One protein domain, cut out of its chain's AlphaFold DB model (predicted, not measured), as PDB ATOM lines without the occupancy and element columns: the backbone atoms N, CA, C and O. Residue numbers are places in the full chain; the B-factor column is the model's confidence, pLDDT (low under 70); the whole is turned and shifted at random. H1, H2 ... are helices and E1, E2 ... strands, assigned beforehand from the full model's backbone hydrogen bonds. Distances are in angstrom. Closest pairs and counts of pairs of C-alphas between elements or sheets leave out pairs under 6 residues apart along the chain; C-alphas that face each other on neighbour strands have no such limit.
ATOM      1  N   ASP A  75      38.237  36.505 -26.694       75.19
ATOM      2  CA  ASP A  75      36.919  37.137 -26.813       75.19
ATOM      3  C   ASP A  75      37.026  38.621 -27.235       75.19
ATOM      4  O   ASP A  75      36.028  39.327 -27.390       75.19
ATOM      5  N   ASP A  76      38.245  39.121 -27.465       82.31
ATOM      6  CA  ASP A  76      38.458  40.518 -27.823       82.31
ATOM      7  C   ASP A  76      37.938  40.791 -29.235       82.31
ATOM      8  O   ASP A  76      38.394  40.237 -30.250       82.31
ATOM      9  N   SER A  77      36.969  41.698 -29.310       86.38
ATOM     10  CA  SER A  77      36.325  42.084 -30.554       86.38
ATOM     11  C   SER A  77      36.195  43.597 -30.690       86.38
ATOM     12  O   SER A  77      35.962  44.331 -29.732       86.38
ATOM     13  N   VAL A  78      36.365  44.072 -31.919       89.06
ATOM     14  CA  VAL A  78      36.268  45.481 -32.284       89.06
ATOM     15  C   VAL A  78      34.970  45.697 -33.048       89.06
ATOM     16  O   VAL A  78      34.736  45.086 -34.092       89.06
ATOM     17  N   PHE A  79      34.134  46.602 -32.543       89.88
ATOM     18  CA  PHE A  79      32.934  47.064 -33.235       89.88
ATOM     19  C   PHE A  79      33.233  48.333 -34.033       89.88
ATOM     20  O   PHE A  79      33.485  49.399 -33.470       89.88
ATOM     21  N   LEU A  80      33.144  48.237 -35.358       91.38
ATOM     22  CA  LEU A  80      33.161  49.386 -36.256       91.38
ATOM     23  C   LEU A  80      31.723  49.798 -36.572       91.38
ATOM     24  O   LEU A  80      31.029  49.118 -37.326       91.38
ATOM     25  N   VAL A  81      31.287  50.931 -36.027       92.75
ATOM     26  CA  VAL A  81      29.965  51.504 -36.312       92.75
ATOM     27  C   VAL A  81      30.096  52.577 -37.386       92.75
ATOM     28  O   VAL A  81      30.883  53.513 -37.252       92.75
ATOM     29  N   TYR A  82      29.307  52.463 -38.450       92.62
ATOM     30  CA  TYR A  82      29.296  53.404 -39.564       92.62
ATOM     31  C   TYR A  82      27.889  53.932 -39.830       92.62
ATOM     32  O   TYR A  82      26.886  53.302 -39.499       92.62
ATOM     33  N   ARG A  83      27.817  55.106 -40.461       94.25
ATOM     34  CA  ARG A  83      26.568  55.697 -40.943       94.25
ATOM     35  C   ARG A  83      26.503  55.598 -42.459       94.25
ATOM     36  O   ARG A  83      27.438  56.010 -43.145       94.25
ATOM     37  N   ALA A  84      25.390  55.098 -42.975       91.69
ATOM     38  CA  ALA A  84      25.146  55.035 -44.406       91.69
ATOM     39  C   ALA A  84      24.973  56.453 -44.988       91.69
ATOM     40  O   ALA A  84      24.210  57.263 -44.455       91.69
ATOM     41  N   LYS A  85      25.689  56.785 -46.073       90.00
ATOM     42  CA  LYS A  85      25.633  58.130 -46.692       90.00
ATOM     43  C   LYS A  85      24.274  58.439 -47.321       90.00
ATOM     44  O   LYS A  85      23.864  59.593 -47.375       90.00
ATOM     45  N   ASP A  86      23.599  57.400 -47.783       88.25
ATOM     46  CA  ASP A  86      22.250  57.407 -48.352       88.25
ATOM     47  C   ASP A  86      21.139  57.341 -47.281       88.25
ATOM     48  O   ASP A  86      19.956  57.378 -47.619       88.25
ATOM     49  N   GLY A  87      21.502  57.250 -45.995       87.94
ATOM     50  CA  GLY A  87      20.569  57.145 -44.873       87.94
ATOM     51  C   GLY A  87      19.914  55.771 -44.707       87.94
ATOM     52  O   GLY A  87      19.003  55.644 -43.893       87.94
ATOM     53  N   ASN A  88      20.335  54.743 -45.452       90.00
ATOM     54  CA  ASN A  88      19.821  53.387 -45.281       90.00
ATOM     55  C   ASN A  88      20.885  52.337 -45.614       90.00
ATOM     56  O   ASN A  88      21.208  52.105 -46.776       90.00
ATOM     57  N   ILE A  89      21.326  51.602 -44.598       91.50
ATOM     58  CA  ILE A  89      22.298  50.508 -44.733       91.50
ATOM     59  C   ILE A  89      21.845  49.379 -45.677       91.50
ATOM     60  O   ILE A  89      22.688  48.677 -46.227       91.50
ATOM     61  N   PHE A  90      20.531  49.202 -45.878       91.06
ATOM     62  CA  PHE A  90      19.951  48.202 -46.789       91.06
ATOM     63  C   PHE A  90      19.757  48.730 -48.213       91.06
ATOM     64  O   PHE A  90      19.075  48.099 -49.025       91.06
ATOM     65  N   SER A  91      20.285  49.910 -48.538       90.94
ATOM     66  CA  SER A  91      20.374  50.333 -49.930       90.94
ATOM     67  C   SER A  91      21.343  49.422 -50.697       90.94
ATOM     68  O   SER A  91      22.192  48.743 -50.117       90.94
ATOM     69  N   ARG A  92      21.252  49.432 -52.028       90.12
ATOM     70  CA  ARG A  92      22.200  48.689 -52.866       90.12
ATOM     71  C   ARG A  92      23.637  49.169 -52.658       90.12
ATOM     72  O   ARG A  92      24.522  48.343 -52.495       90.12
ATOM     73  N   GLU A  93      23.838  50.481 -52.657       90.50
ATOM     74  CA  GLU A  93      25.155  51.117 -52.547       90.50
ATOM     75  C   GLU A  93      25.803  50.819 -51.190       90.50
ATOM     76  O   GLU A  93      26.980  50.476 -51.126       90.50
ATOM     77  N   SER A  94      25.023  50.873 -50.108       91.88
ATOM     78  CA  SER A  94      25.509  50.589 -48.758       91.88
ATOM     79  C   SER A  94      25.771  49.103 -48.523       91.88
ATOM     80  O   SER A  94      26.773  48.763 -47.897       91.88
ATOM     81  N   MET A  95      24.921  48.208 -49.041       91.06
ATOM     82  CA  MET A  95      25.174  46.764 -48.959       91.06
ATOM     83  C   MET A  95      26.400  46.354 -49.777       91.06
ATOM     84  O   MET A  95      27.171  45.524 -49.307       91.06
ATOM     85  N   ASP A  96      26.596  46.941 -50.961       92.69
ATOM     86  CA  ASP A  96      27.771  46.695 -51.807       92.69
ATOM     87  C   ASP A  96      29.053  47.191 -51.124       92.69
ATOM     88  O   ASP A  96      30.016  46.442 -50.985       92.69
ATOM     89  N   ALA A  97      29.036  48.409 -50.575       92.56
ATOM     90  CA  ALA A  97      30.164  48.940 -49.813       92.56
ATOM     91  C   ALA A  97      30.476  48.094 -48.563       92.56
ATOM     92  O   ALA A  97      31.640  47.830 -48.265       92.56
ATOM     93  N   ALA A  98      29.449  47.637 -47.838       92.31
ATOM     94  CA  ALA A  98      29.628  46.755 -46.689       92.31
ATOM     95  C   ALA A  98      30.175  45.378 -47.101       92.31
ATOM     96  O   ALA A  98      30.993  44.817 -46.372       92.31
ATOM     97  N   GLN A  99      29.752  44.839 -48.250       91.81
ATOM     98  CA  GLN A  99      30.288  43.600 -48.826       91.81
ATOM     99  C   GLN A  99      31.765  43.743 -49.168       91.81
ATOM    100  O   GLN A  99      32.560  42.952 -48.670       91.81
ATOM    101  N   GLN A 100      32.127  44.784 -49.919       93.06
ATOM    102  CA  GLN A 100      33.511  45.070 -50.296       93.06
ATOM    103  C   GLN A 100      34.398  45.226 -49.063       93.06
ATOM    104  O   GLN A 100      35.360  44.488 -48.917       93.06
ATOM    105  N   LEU A 101      34.009  46.071 -48.102       92.75
ATOM    106  CA  LEU A 101      34.784  46.257 -46.871       92.75
ATOM    107  C   LEU A 101      34.925  44.956 -46.065       92.75
ATOM    108  O   LEU A 101      35.976  44.677 -45.493       92.75
ATOM    109  N   THR A 102      33.866  44.148 -46.005       92.50
ATOM    110  CA  THR A 102      33.911  42.859 -45.302       92.50
ATOM    111  C   THR A 102      34.840  41.877 -46.003       92.50
ATOM    112  O   THR A 102      35.557  41.143 -45.329       92.50
ATOM    113  N   ASP A 103      34.824  41.839 -47.331       92.06
ATOM    114  CA  ASP A 103      35.677  40.949 -48.110       92.06
ATOM    115  C   ASP A 103      37.140  41.423 -48.099       92.06
ATOM    116  O   ASP A 103      38.028  40.586 -47.944       92.06
ATOM    117  N   ASP A 104      37.391  42.733 -48.127       92.62
ATOM    118  CA  ASP A 104      38.721  43.334 -47.981       92.62
ATOM    119  C   ASP A 104      39.341  42.988 -46.621       92.62
ATOM    120  O   ASP A 104      40.490  42.565 -46.548       92.62
ATOM    121  N   LEU A 105      38.574  43.098 -45.528       91.44
ATOM    122  CA  LEU A 105      39.057  42.742 -44.188       91.44
ATOM    123  C   LEU A 105      39.290  41.235 -44.022       91.44
ATOM    124  O   LEU A 105      40.144  40.824 -43.239       91.44
ATOM    125  N   ARG A 106      38.525  40.391 -44.723       89.88
ATOM    126  CA  ARG A 106      38.687  38.927 -44.661       89.88
ATOM    127  C   ARG A 106      39.854  38.430 -45.498       89.88
ATOM    128  O   ARG A 106      40.482  37.457 -45.100       89.88
ATOM    129  N   ASN A 107      40.116  39.085 -46.625       91.00
ATOM    130  CA  ASN A 107      41.203  38.762 -47.547       91.00
ATOM    131  C   ASN A 107      42.273  39.857 -47.499       91.00
ATOM    132  O   ASN A 107      42.820  40.263 -48.522       91.00
ATOM    133  N   TRP A 108      42.559  40.364 -46.299       89.38
ATOM    134  CA  TRP A 108      43.447  41.508 -46.108       89.38
ATOM    135  C   TRP A 108      44.862  41.255 -46.657       89.38
ATOM    136  O   TRP A 108      45.579  42.202 -46.977       89.38
ATOM    137  N   GLN A 109      45.263  39.984 -46.798       89.00
ATOM    138  CA  GLN A 109      46.541  39.579 -47.388       89.00
ATOM    139  C   GLN A 109      46.654  39.950 -48.870       89.00
ATOM    140  O   GLN A 109      47.763  40.191 -49.350       89.00
ATOM    141  N   ASP A 110      45.522  40.004 -49.574       90.81
ATOM    142  CA  ASP A 110      45.444  40.273 -51.011       90.81
ATOM    143  C   ASP A 110      45.361  41.778 -51.321       90.81
ATOM    144  O   ASP A 110      45.395  42.176 -52.488       90.81
ATOM    145  N   LEU A 111      45.263  42.630 -50.294       88.19
ATOM    146  CA  LEU A 111      45.164  44.075 -50.467       88.19
ATOM    147  C   LEU A 111      46.477  44.670 -50.985       88.19
ATOM    148  O   LEU A 111      47.574  44.389 -50.491       88.19
ATOM    149  N   ASP A 112      46.355  45.570 -51.959       88.88
ATOM    150  CA  ASP A 112      47.487  46.340 -52.457       88.88
ATOM    151  C   ASP A 112      47.894  47.407 -51.436       88.88
ATOM    152  O   ASP A 112      47.290  48.476 -51.337       88.88
ATOM    153  N   ARG A 113      48.972  47.133 -50.700       84.94
ATOM    154  CA  ARG A 113      49.525  48.046 -49.688       84.94
ATOM    155  C   ARG A 113      49.904  49.412 -50.258       84.94
ATOM    156  O   ARG A 113      49.907  50.386 -49.516       84.94
ATOM    157  N   SER A 114      50.215  49.497 -51.555       85.19
ATOM    158  CA  SER A 114      50.591  50.759 -52.201       85.19
ATOM    159  C   SER A 114      49.406  51.705 -52.421       85.19
ATOM    160  O   SER A 114      49.607  52.904 -52.613       85.19
ATOM    161  N   ALA A 115      48.173  51.190 -52.348       87.56
ATOM    162  CA  ALA A 115      46.954  51.983 -52.464       87.56
ATOM    163  C   ALA A 115      46.614  52.771 -51.183       87.56
ATOM    164  O   ALA A 115      45.755  53.655 -51.217       87.56
ATOM    165  N   TYR A 116      47.286  52.480 -50.066       86.00
ATOM    166  CA  TYR A 116      47.021  53.084 -48.763       86.00
ATOM    167  C   TYR A 116      48.202  53.957 -48.316       86.00
ATOM    168  O   TYR A 116      49.351  53.682 -48.667       86.00
ATOM    169  N   PRO A 117      47.950  55.032 -47.548       86.88
ATOM    170  CA  PRO A 117      49.023  55.860 -47.010       86.88
ATOM    171  C   PRO A 117      49.879  55.073 -46.005       86.88
ATOM    172  O   PRO A 117      49.419  54.107 -45.412       86.88
ATOM    173  N   GLU A 118      51.116  55.509 -45.761       83.62
ATOM    174  CA  GLU A 118      51.972  54.911 -44.716       83.62
ATOM    175  C   GLU A 118      51.545  55.328 -43.296       83.62
ATOM    176  O   GLU A 118      51.846  54.649 -42.314       83.62
ATOM    177  N   SER A 119      50.828  56.447 -43.175       86.25
ATOM    178  CA  SER A 119      50.313  56.956 -41.906       86.25
ATOM    179  C   SER A 119      48.967  57.645 -42.082       86.25
ATOM    180  O   SER A 119      48.785  58.392 -43.047       86.25
ATOM    181  N   LEU A 120      48.072  57.473 -41.113       83.62
ATOM    182  CA  LEU A 120      46.794  58.174 -41.027       83.62
ATOM    183  C   LEU A 120      46.712  58.888 -39.674       83.62
ATOM    184  O   LEU A 120      46.980  58.280 -38.644       83.62
ATOM    185  N   ASP A 121      46.412  60.190 -39.670       83.62
ATOM    186  CA  ASP A 121      46.303  61.013 -38.451       83.62
ATOM    187  C   ASP A 121      47.516  60.932 -37.498       83.62
ATOM    188  O   ASP A 121      47.398  61.033 -36.279       83.62
ATOM    189  N   GLY A 122      48.719  60.771 -38.063       80.75
ATOM    190  CA  GLY A 122      49.969  60.654 -37.301       80.75
ATOM    191  C   GLY A 122      50.234  59.261 -36.721       80.75
ATOM    192  O   GLY A 122      51.243  59.076 -36.043       80.75
ATOM    193  N   ILE A 123      49.373  58.285 -37.010       82.44
ATOM    194  CA  ILE A 123      49.534  56.881 -36.639       82.44
ATOM    195  C   ILE A 123      50.120  56.144 -37.845       82.44
ATOM    196  O   ILE A 123      49.547  56.175 -38.936       82.44
ATOM    197  N   ALA A 124      51.283  55.516 -37.667       84.38
ATOM    198  CA  ALA A 124      51.867  54.651 -38.687       84.38
ATOM    199  C   ALA A 124      50.996  53.399 -38.857       84.38
ATOM    200  O   ALA A 124      50.604  52.781 -37.869       84.38
ATOM    201  N   LEU A 125      50.686  53.040 -40.101       83.81
ATOM    202  CA  LEU A 125      49.851  51.882 -40.404       83.81
ATOM    203  C   LEU A 125      50.702  50.609 -40.355       83.81
ATOM    204  O   LEU A 125      51.492  50.345 -41.263       83.81
ATOM    205  N   ASP A 126      50.539  49.823 -39.291       86.56
ATOM    206  CA  ASP A 126      51.157  48.502 -39.182       86.56
ATOM    207  C   ASP A 126      50.226  47.424 -39.749       86.56
ATOM    208  O   ASP A 126      49.226  47.032 -39.149       86.56
ATOM    209  N   TRP A 127      50.577  46.923 -40.932       83.88
ATOM    210  CA  TRP A 127      49.854  45.846 -41.606       83.88
ATOM    211  C   TRP A 127      49.909  44.519 -40.852       83.88
ATOM    212  O   TRP A 127      49.064  43.658 -41.087       83.88
ATOM    213  N   ASN A 128      50.887  44.335 -39.962       86.19
ATOM    214  CA  ASN A 128      50.979  43.112 -39.179       86.19
ATOM    215  C   ASN A 128      49.835  42.991 -38.174       86.19
ATOM    216  O   ASN A 128      49.486  41.868 -37.823       86.19
ATOM    217  N   GLU A 129      49.215  44.104 -37.777       85.25
ATOM    218  CA  GLU A 129      48.064  44.102 -36.873       85.25
ATOM    219  C   GLU A 129      46.838  43.424 -37.501       85.25
ATOM    220  O   GLU A 129      46.033  42.814 -36.802       85.25
ATOM    221  N   LEU A 130      46.718  43.430 -38.836       87.50
ATOM    222  CA  LEU A 130      45.630  42.734 -39.532       87.50
ATOM    223  C   LEU A 130      45.753  41.202 -39.446       87.50
ATOM    224  O   LEU A 130      44.748  40.509 -39.601       87.50
ATOM    225  N   ASN A 131      46.937  40.659 -39.118       87.31
ATOM    226  CA  ASN A 131      47.091  39.224 -38.837       87.31
ATOM    227  C   ASN A 131      46.245  38.765 -37.648       87.31
ATOM    228  O   ASN A 131      45.932  37.581 -37.551       87.31
ATOM    229  N   HIS A 132      45.883  39.687 -36.755       87.00
ATOM    230  CA  HIS A 132      45.094  39.384 -35.570       87.00
ATOM    231  C   HIS A 132      43.605  39.214 -35.878       87.00
ATOM    232  O   HIS A 132      42.857  38.782 -35.009       87.00
ATOM    233  N   ILE A 133      43.149  39.495 -37.106       87.88
ATOM    234  CA  ILE A 133      41.751  39.313 -37.508       87.88
ATOM    235  C   ILE A 133      41.435  37.819 -37.651       87.88
ATOM    236  O   ILE A 133      41.925  37.144 -38.556       87.88
ATOM    237  N   ARG A 134      40.535  37.312 -36.803       85.50
ATOM    238  CA  ARG A 134      40.041  35.926 -36.848       85.50
ATOM    239  C   ARG A 134      38.742  35.791 -37.619       85.50
ATOM    240  O   ARG A 134      38.571  34.867 -38.416       85.50
ATOM    241  N   ARG A 135      37.802  36.707 -37.390       87.31
ATOM    242  CA  ARG A 135      36.496  36.679 -38.053       87.31
ATOM    243  C   ARG A 135      35.959  38.087 -38.230       87.31
ATOM    244  O   ARG A 135      36.015  38.897 -37.319       87.31
ATOM    245  N   VAL A 136      35.368  38.345 -39.391       90.88
ATOM    246  CA  VAL A 136      34.657  39.593 -39.682       90.88
ATOM    247  C   VAL A 136      33.195  39.254 -39.919       90.88
ATOM    248  O   VAL A 136      32.887  38.401 -40.759       90.88
ATOM    249  N   GLN A 137      32.293  39.895 -39.187       90.56
ATOM    250  CA  GLN A 137      30.848  39.758 -39.332       90.56
ATOM    251  C   GLN A 137      30.207  41.113 -39.611       90.56
ATOM    252  O   GLN A 137      30.507  42.107 -38.961       90.56
ATOM    253  N   SER A 138      29.307  41.148 -40.582       90.94
ATOM    254  CA  SER A 138      28.574  42.347 -40.973       90.94
ATOM    255  C   SER A 138      27.272  41.958 -41.665       90.94
ATOM    256  O   SER A 138      27.046  40.793 -42.002       90.94
ATOM    257  N   ILE A 139      26.450  42.954 -41.990       90.25
ATOM    258  CA  ILE A 139      25.206  42.784 -42.754       90.25
ATOM    259  C   ILE A 139      25.423  41.978 -44.052       90.25
ATOM    260  O   ILE A 139      24.550  41.216 -44.464       90.25
ATOM    261  N   ALA A 140      26.615  42.060 -44.652       87.50
ATOM    262  CA  ALA A 140      26.983  41.344 -45.871       87.50
ATOM    263  C   ALA A 140      27.051  39.813 -45.727       87.50
ATOM    264  O   ALA A 140      26.864  39.084 -46.706       87.50
ATOM    265  N   ASN A 141      27.384  39.305 -44.539       88.38
ATOM    266  CA  ASN A 141      27.661  37.886 -44.327       88.38
ATOM    267  C   ASN A 141      26.890  37.260 -43.158       88.38
ATOM    268  O   ASN A 141      27.061  36.061 -42.909       88.38
ATOM    269  N   LEU A 142      26.026  38.041 -42.505       89.31
ATOM    270  CA  LEU A 142      25.100  37.565 -41.490       89.31
ATOM    271  C   LEU A 142      24.218  36.447 -42.030       89.31
ATOM    272  O   LEU A 142      23.705  36.494 -43.155       89.31
ATOM    273  N   ARG A 143      24.049  35.431 -41.189       88.62
ATOM    274  CA  ARG A 143      23.193  34.285 -41.451       88.62
ATOM    275  C   ARG A 143      22.089  34.250 -40.418       88.62
ATOM    276  O   ARG A 143      22.353  34.453 -39.239       88.62
ATOM    277  N   TYR A 144      20.886  33.959 -40.877       86.25
ATOM    278  CA  TYR A 144      19.735  33.715 -40.030       86.25
ATOM    279  C   TYR A 144      19.272  32.272 -40.230       86.25
ATOM    280  O   TYR A 144      19.554  31.652 -41.263       86.25
ATOM    281  N   GLN A 145      18.616  31.730 -39.212       87.06
ATOM    282  CA  GLN A 145      18.051  30.389 -39.240       87.06
ATOM    283  C   GLN A 145      16.535  30.509 -39.295       87.06
ATOM    284  O   GLN A 145      15.946  31.305 -38.569       87.06
ATOM    285  N   GLU A 146      15.912  29.746 -40.180       83.25
ATOM    286  CA  GLU A 146      14.464  29.716 -40.338       83.25
ATOM    287  C   GLU A 146      14.006  28.261 -40.374       83.25
ATOM    288  O   GLU A 146      14.591  27.438 -41.081       83.25
ATOM    289  N   SER A 147      12.976  27.947 -39.590       84.88
ATOM    290  CA  SER A 147      12.327  26.639 -39.623       84.88
ATOM    291  C   SER A 147      11.298  26.647 -40.744       84.88
ATOM    292  O   SER A 147      10.312  27.381 -40.674       84.88
ATOM    293  N   ILE A 148      11.524  25.842 -41.776       87.25
ATOM    294  CA  ILE A 148      10.575  25.637 -42.867       87.25
ATOM    295  C   ILE A 148      10.127  24.180 -42.813       87.25
ATOM    296  O   ILE A 148      10.920  23.279 -43.078       87.25
ATOM    297  N   GLU A 149       8.852  23.975 -42.475       86.94
ATOM    298  CA  GLU A 149       8.262  22.646 -42.260       86.94
ATOM    299  C   GLU A 149       9.073  21.865 -41.210       86.94
ATOM    300  O   GLU A 149       9.155  22.313 -40.065       86.94
ATOM    301  N   ASP A 150       9.717  20.767 -41.611       90.69
ATOM    302  CA  ASP A 150      10.532  19.906 -40.747       90.69
ATOM    303  C   ASP A 150      12.046  20.170 -40.892       90.69
ATOM    304  O   ASP A 150      12.871  19.404 -40.398       90.69
ATOM    305  N   SER A 151      12.450  21.226 -41.611       84.06
ATOM    306  CA  SER A 151      13.856  21.537 -41.897       84.06
ATOM    307  C   SER A 151      14.281  22.900 -41.360       84.06
ATOM    308  O   SER A 151      13.593  23.905 -41.533       84.06
ATOM    309  N   LEU A 152      15.476  22.953 -40.771       87.12
ATOM    310  CA  LEU A 152      16.113  24.195 -40.346       87.12
ATOM    311  C   LEU A 152      17.085  24.685 -41.429       87.12
ATOM    312  O   LEU A 152      18.062  24.015 -41.762       87.12
ATOM    313  N   LEU A 153      16.816  25.864 -41.987       84.75
ATOM    314  CA  LEU A 153      17.610  26.458 -43.061       84.75
ATOM    315  C   LEU A 153      18.451  27.618 -42.538       84.75
ATOM    316  O   LEU A 153      17.920  28.607 -42.042       84.75
ATOM    317  N   SER A 154      19.772  27.523 -42.712       87.69
ATOM    318  CA  SER A 154      20.707  28.619 -42.443       87.69
ATOM    319  C   SER A 154      21.020  29.385 -43.730       87.69
ATOM    320  O   SER A 154      21.850  28.961 -44.540       87.69
ATOM    321  N   ASN A 155      20.373  30.537 -43.910       85.00
ATOM    322  CA  ASN A 155      20.525  31.380 -45.093       85.00
ATOM    323  C   ASN A 155      21.220  32.699 -44.760       85.00
ATOM    324  O   ASN A 155      21.145  33.203 -43.643       85.00
ATOM    325  N   ARG A 156      21.912  33.281 -45.746       88.06
ATOM    326  CA  ARG A 156      22.451  34.640 -45.606       88.06
ATOM    327  C   ARG A 156      21.326  35.662 -45.717       88.06
ATOM    328  O   ARG A 156      20.457  35.513 -46.573       88.06
ATOM    329  N   LEU A 157      21.394  36.712 -44.901       87.38
ATOM    330  CA  LEU A 157      20.470  37.842 -44.990       87.38
ATOM    331  C   LEU A 157      20.656  38.588 -46.317       87.38
ATOM    332  O   LEU A 157      19.695  38.798 -47.056       87.38
ATOM    333  N   VAL A 158      21.909  38.924 -46.640       88.50
ATOM    334  CA  VAL A 158      22.285  39.548 -47.911       88.50
ATOM    335  C   VAL A 158      22.990  38.517 -48.806       88.50
ATOM    336  O   VAL A 158      23.979  37.900 -48.392       88.50
ATOM    337  N   PRO A 159      22.502  38.280 -50.037       85.19
ATOM    338  CA  PRO A 159      23.159  37.378 -50.978       85.19
ATOM    339  C   PRO A 159      24.484  37.965 -51.479       85.19
ATOM    340  O   PRO A 159      24.627  39.179 -51.583       85.19
ATOM    341  N   ARG A 160      25.443  37.101 -51.851       84.19
ATOM    342  CA  ARG A 160      26.748  37.543 -52.391       84.19
ATOM    343  C   ARG A 160      26.605  38.406 -53.644       84.19
ATOM    344  O   ARG A 160      27.318  39.379 -53.798       84.19
ATOM    345  N   SER A 161      25.699  38.025 -54.539       86.50
ATOM    346  CA  SER A 161      25.320  38.834 -55.692       86.50
ATOM    347  C   SER A 161      24.051  39.606 -55.355       86.50
ATOM    348  O   SER A 161      22.994  38.993 -55.160       86.50
ATOM    349  N   LEU A 162      24.149  40.931 -55.282       86.31
ATOM    350  CA  LEU A 162      23.001  41.770 -54.964       86.31
ATOM    351  C   LEU A 162      21.933  41.689 -56.067       86.31
ATOM    352  O   LEU A 162      22.258  41.736 -57.255       86.31
ATOM    353  N   PRO A 163      20.646  41.585 -55.698       85.56
ATOM    354  CA  PRO A 163      19.569  41.528 -56.670       85.56
ATOM    355  C   PRO A 163      19.390  42.859 -57.417       85.56
ATOM    356  O   PRO A 163      19.394  43.942 -56.824       85.56
ATOM    357  N   GLU A 164      19.131  42.778 -58.724       83.81
ATOM    358  CA  GLU A 164      18.854  43.953 -59.566       83.81
ATOM    359  C   GLU A 164      17.458  44.547 -59.326       83.81
ATOM    360  O   GLU A 164      17.232  45.735 -59.562       83.81
ATOM    361  N   ARG A 165      16.509  43.751 -58.817       87.38
ATOM    362  CA  ARG A 165      15.136  44.212 -58.579       87.38
ATOM    363  C   ARG A 165      14.992  44.861 -57.211       87.38
ATOM    364  O   ARG A 165      15.201  44.212 -56.188       87.38
ATOM    365  N   ASP A 166      14.465  46.081 -57.189       86.75
ATOM    366  CA  ASP A 166      14.205  46.825 -55.947       86.75
ATOM    367  C   ASP A 166      13.242  46.107 -54.996       86.75
ATOM    368  O   ASP A 166      13.285  46.312 -53.787       86.75
ATOM    369  N   GLN A 167      12.358  45.256 -55.527       88.62
ATOM    370  CA  GLN A 167      11.458  44.456 -54.701       88.62
ATOM    371  C   GLN A 167      12.229  43.477 -53.813       88.62
ATOM    372  O   GLN A 167      11.970  43.428 -52.620       88.62
ATOM    373  N   GLN A 168      13.242  42.799 -54.353       87.25
ATOM    374  CA  GLN A 168      14.048  41.844 -53.590       87.25
ATOM    375  C   GLN A 168      14.890  42.542 -52.512       87.25
ATOM    376  O   GLN A 168      15.080  41.995 -51.434       87.25
ATOM    377  N   ILE A 169      15.341  43.776 -52.764       88.44
ATOM    378  CA  ILE A 169      16.019  44.600 -51.749       88.44
ATOM    379  C   ILE A 169      15.054  44.969 -50.615       88.44
ATOM    380  O   ILE A 169      15.409  44.886 -49.440       88.44
ATOM    381  N   ARG A 170      13.811  45.341 -50.951       88.75
ATOM    382  CA  ARG A 170      12.773  45.592 -49.940       88.75
ATOM    383  C   ARG A 170      12.443  44.338 -49.138       88.75
ATOM    384  O   ARG A 170      12.240  44.461 -47.936       88.75
ATOM    385  N   ASP A 171      12.445  43.169 -49.768       90.38
ATOM    386  CA  ASP A 171      12.216  41.894 -49.085       90.38
ATOM    387  C   ASP A 171      13.358  41.579 -48.102       90.38
ATOM    388  O   ASP A 171      13.090  41.194 -46.967       90.38
ATOM    389  N   ILE A 172      14.620  41.815 -48.490       89.00
ATOM    390  CA  ILE A 172      15.786  41.687 -47.594       89.00
ATOM    391  C   ILE A 172      15.632  42.611 -46.386       89.00
ATOM    392  O   ILE A 172      15.781  42.168 -45.252       89.00
ATOM    393  N   ARG A 173      15.281  43.883 -46.615       89.12
ATOM    394  CA  ARG A 173      15.039  44.840 -45.530       89.12
ATOM    395  C   ARG A 173      13.892  44.388 -44.628       89.12
ATOM    396  O   ARG A 173      14.023  44.445 -43.413       89.12
ATOM    397  N   GLY A 174      12.778  43.954 -45.214       89.31
ATOM    398  CA  GLY A 174      11.617  43.465 -44.473       89.31
ATOM    399  C   GLY A 174      11.985  42.302 -43.559       89.31
ATOM    400  O   GLY A 174      11.646  42.333 -42.384       89.31
ATOM    401  N   LYS A 175      12.758  41.338 -44.073       88.38
ATOM    402  CA  LYS A 175      13.296  40.218 -43.289       88.38
ATOM    403  C   LYS A 175      14.294  40.659 -42.223       88.38
ATOM    404  O   LYS A 175      14.259  40.148 -41.115       88.38
ATOM    405  N   ALA A 176      15.178  41.607 -42.522       88.00
ATOM    406  CA  ALA A 176      16.120  42.112 -41.527       88.00
ATOM    407  C   ALA A 176      15.383  42.709 -40.320       88.00
ATOM    408  O   ALA A 176      15.729  42.430 -39.181       88.00
ATOM    409  N   LEU A 177      14.308  43.460 -40.568       87.44
ATOM    410  CA  LEU A 177      13.503  44.079 -39.514       87.44
ATOM    411  C   LEU A 177      12.707  43.077 -38.664       87.44
ATOM    412  O   LEU A 177      12.272  43.450 -37.580       87.44
ATOM    413  N   THR A 178      12.509  41.832 -39.114       89.75
ATOM    414  CA  THR A 178      11.883  40.787 -38.281       89.75
ATOM    415  C   THR A 178      12.872  40.101 -37.345       89.75
ATOM    416  O   THR A 178      12.454  39.364 -36.460       89.75
ATOM    417  N   LEU A 179      14.178  40.288 -37.556       87.62
ATOM    418  CA  LEU A 179      15.216  39.652 -36.754       87.62
ATOM    419  C   LEU A 179      15.615  40.579 -35.601       87.62
ATOM    420  O   LEU A 179      16.542  41.382 -35.725       87.62
ATOM    421  N   GLU A 180      14.896  40.464 -34.487       83.88
ATOM    422  CA  GLU A 180      15.096  41.306 -33.299       83.88
ATOM    423  C   GLU A 180      16.503  41.148 -32.702       83.88
ATOM    424  O   GLU A 180      17.112  42.146 -32.329       83.88
ATOM    425  N   ASP A 181      17.070  39.936 -32.725       84.94
ATOM    426  CA  ASP A 181      18.402  39.635 -32.172       84.94
ATOM    427  C   ASP A 181      19.544  40.411 -32.847       84.94
ATOM    428  O   ASP A 181      20.604  40.622 -32.259       84.94
ATOM    429  N   PHE A 182      19.355  40.835 -34.101       87.12
ATOM    430  CA  PHE A 182      20.363  41.596 -34.840       87.12
ATOM    431  C   PHE A 182      20.137  43.113 -34.773       87.12
ATOM    432  O   PHE A 182      21.031  43.888 -35.139       87.12
ATOM    433  N   MET A 183      18.971  43.552 -34.288       87.19
ATOM    434  CA  MET A 183      18.691  44.962 -34.037       87.19
ATOM    435  C   MET A 183      19.550  45.452 -32.864       87.19
ATOM    436  O   MET A 183      19.708  44.764 -31.864       87.19
ATOM    437  N   LEU A 184      20.150  46.634 -33.003       86.75
ATOM    438  CA  LEU A 184      21.162  47.218 -32.105       86.75
ATOM    439  C   LEU A 184      22.494  46.456 -32.011       86.75
ATOM    440  O   LEU A 184      23.484  47.056 -31.602       86.75
ATOM    441  N   ALA A 185      22.560  45.200 -32.456       86.56
ATOM    442  CA  ALA A 185      23.816  44.473 -32.623       86.56
ATOM    443  C   ALA A 185      24.528  44.851 -33.935       86.56
ATOM    444  O   ALA A 185      25.717  45.162 -33.933       86.56
ATOM    445  N   PHE A 186      23.798  44.856 -35.059       89.75
ATOM    446  CA  PHE A 186      24.359  45.132 -36.391       89.75
ATOM    447  C   PHE A 186      23.738  46.328 -37.099       89.75
ATOM    448  O   PHE A 186      24.338  46.846 -38.042       89.75
ATOM    449  N   TRP A 187      22.560  46.781 -36.673       91.25
ATOM    450  CA  TRP A 187      21.928  47.971 -37.232       91.25
ATOM    451  C   TRP A 187      21.086  48.734 -36.224       91.25
ATOM    452  O   TRP A 187      20.537  48.165 -35.285       91.25
ATOM    453  N   SER A 188      20.943  50.036 -36.449       91.31
ATOM    454  CA  SER A 188      20.050  50.875 -35.654       91.31
ATOM    455  C   SER A 188      18.575  50.659 -36.007       91.31
ATOM    456  O   SER A 188      18.235  50.250 -37.117       91.31
ATOM    457  N   GLU A 189      17.682  51.031 -35.086       87.75
ATOM    458  CA  GLU A 189      16.224  50.991 -35.290       87.75
ATOM    459  C   GLU A 189      15.778  51.778 -36.534       87.75
ATOM    460  O   GLU A 189      14.893  51.359 -37.278       87.75
ATOM    461  N   ASN A 190      16.426  52.916 -36.803       88.50
ATOM    462  CA  ASN A 190      16.155  53.749 -37.976       88.50
ATOM    463  C   ASN A 190      16.893  53.295 -39.249       88.50
ATOM    464  O   ASN A 190      16.762  53.947 -40.283       88.50
ATOM    465  N   THR A 191      17.655  52.197 -39.216       88.75
ATOM    466  CA  THR A 191      18.430  51.648 -40.350       88.75
ATOM    467  C   THR A 191      19.499  52.584 -40.941       88.75
ATOM    468  O   THR A 191      20.028  52.318 -42.018       88.75
ATOM    469  N   GLU A 192      19.845  53.672 -40.246       91.69
ATOM    470  CA  GLU A 192      20.877  54.629 -40.679       91.69
ATOM    471  C   GLU A 192      22.299  54.185 -40.318       91.69
ATOM    472  O   GLU A 192      23.252  54.548 -41.012       91.69
ATOM    473  N   TYR A 193      22.442  53.431 -39.226       92.69
ATOM    474  CA  TYR A 193      23.727  52.969 -38.722       92.69
ATOM    475  C   TYR A 193      23.849  51.464 -38.891       92.69
ATOM    476  O   TYR A 193      22.898  50.728 -38.633       92.69
ATOM    477  N   GLY A 194      25.033  51.034 -39.315       92.31
ATOM    478  CA  GLY A 194      25.424  49.635 -39.408       92.31
ATOM    479  C   GLY A 194      26.658  49.379 -38.555       92.31
ATOM    480  O   GLY A 194      27.430  50.301 -38.284       92.31
ATOM    481  N   ALA A 195      26.848  48.133 -38.141       92.38
ATOM    482  CA  ALA A 195      28.043  47.701 -37.436       92.38
ATOM    483  C   ALA A 195      28.749  46.560 -38.173       92.38
ATOM    484  O   ALA A 195      28.120  45.705 -38.808       92.38
ATOM    485  N   ILE A 196      30.074  46.560 -38.076       92.75
ATOM    486  CA  ILE A 196      30.950  45.466 -38.479       92.75
ATOM    487  C   ILE A 196      31.674  45.000 -37.223       92.75
ATOM    488  O   ILE A 196      32.358  45.783 -36.567       92.75
ATOM    489  N   LEU A 197      31.502  43.728 -36.897       91.44
ATOM    490  CA  LEU A 197      32.160  43.067 -35.786       91.44
ATOM    491  C   LEU A 197      33.425  42.378 -36.293       91.44
ATOM    492  O   LEU A 197      33.355  41.495 -37.150       91.44
ATOM    493  N   ILE A 198      34.574  42.768 -35.756       90.94
ATOM    494  CA  ILE A 198      35.877  42.187 -36.068       90.94
ATOM    495  C   ILE A 198      36.355  41.457 -34.818       90.94
ATOM    496  O   ILE A 198      36.728  42.082 -33.834       90.94
ATOM    497  N   GLN A 199      36.320  40.130 -34.841       87.69
ATOM    498  CA  GLN A 199      36.894  39.306 -33.782       87.69
ATOM    499  C   GLN A 199      38.388  39.152 -34.008       87.69
ATOM    500  O   GLN A 199      38.828  38.888 -35.135       87.69
ATOM    501  N   THR A 200      39.144  39.298 -32.928       87.19
ATOM    502  CA  THR A 200      40.604  39.291 -32.949       87.19
ATOM    503  C   THR A 200      41.164  38.158 -32.095       87.19
ATOM    504  O   THR A 200      40.401  37.441 -31.457       87.19
ATOM    505  N   ASP A 201      42.482  37.957 -32.098       81.25
ATOM    506  CA  ASP A 201      43.167  37.048 -31.166       81.25
ATOM    507  C   ASP A 201      44.060  37.764 -30.142       81.25
ATOM    508  O   ASP A 201      44.946  37.151 -29.531       81.25
TER     509      ASP A 201
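What this domain is: This is residues 75 to 201 of the 255 residues of an uncharacterized protein of Gammaproteobacteria bacterium (UniProt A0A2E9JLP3). A small twisted sheet of three strands, E1, E5 and E2, has the longest helix, H1, packed along one face, and from this body the chain reaches out at two opposite ends. At one end a long loop with the short helix H2 ends in the free residues 119 to 124; toward the other lie the hairpin E3 and E4, whose tip, residues 147 to 152, sticks out, and H3, which stands near the start of H1. The printed part has 127 residues, with three named helices and five named strands in the order E1 H1 H2 E2 E3 E4 H3 E5, and its class is mixed, helices and strands. Both sheets, E1 - E5 - E2 and E3 - E4, are antiparallel. The whole is only just compact, close to loose, with a radius of gyration of the C-alphas of 16.3 A, and elongated, spanning 52 by 32 by 25 A.

How they stand to each other: E5, residues 193 to 200, is the inner strand between the edge strands E1, residues 77 to 83, and E2, residues 133 to 137. E5 and E1 are antiparallel at 160 degrees, with N 80 and O 196 within hydrogen-bond range at 2.8 A. E5 and E2 are antiparallel at 153 degrees, with N 137 and O 197 at 2.8 A. The sheet is only just strongly twisted, its C-alphas lying up to 4.1 A off the best plane. H1, residues 92 to 106, is on one face of it, making two layers, at a height over the sheet of 9.9 A; it lies over E5 and runs along the strands, at 9 degrees to E5 on the local plane. The closest C-alphas of H1 and E2 are those of Arg 106 and Val 136, 6.4 A apart. H2, residues 127 to 132, only grazes the sheet with residues 129 to 132. E1, H1, H2 and E2 form a split strand-helix-strand unit, two strands running the same way with E5 between them, and its crossover is right-handed. H3, residues 166 to 178, is not on the sheet; it is close to H1 but not clearly touching, the closest C-alphas being those of Arg 92 and Ile 169, 7.5 A apart, at a steep tilt of 66 degrees. E3, residues 143 to 148, and E4, residues 151 to 156, form a hairpin at 152 degrees, with N 148 and O 151 at 2.8 A. H3 and E3 are apart. In H1 and H3 every O i to N i+4 pair is within hydrogen-bond range; in H2 0 of 2 are, against 3 of 3 O i to N i+3 pairs.

Where its parts are: E5 is 22.5 A long from first to last C-alpha and ends at C-alpha 200, (40.604, 39.291, -32.949). E1 begins at C-alpha 77, (36.325, 42.084, -30.554), and is 19.7 A long; E2 is 11.1 A. H1 is 20.8 A long, H3 18.8 A and H2 10.0 A. E3 is 15.4 A and E4 16.1 A.

The domain as a whole: The two C-alphas farthest apart, those of Gly 122 and Asp 150, are 56.8 A apart. The printed part has no cut. The links H1 to H2 and H3 to E5 are long. The mean pLDDT of the printed part is 88.2, and no printed residue is under 70.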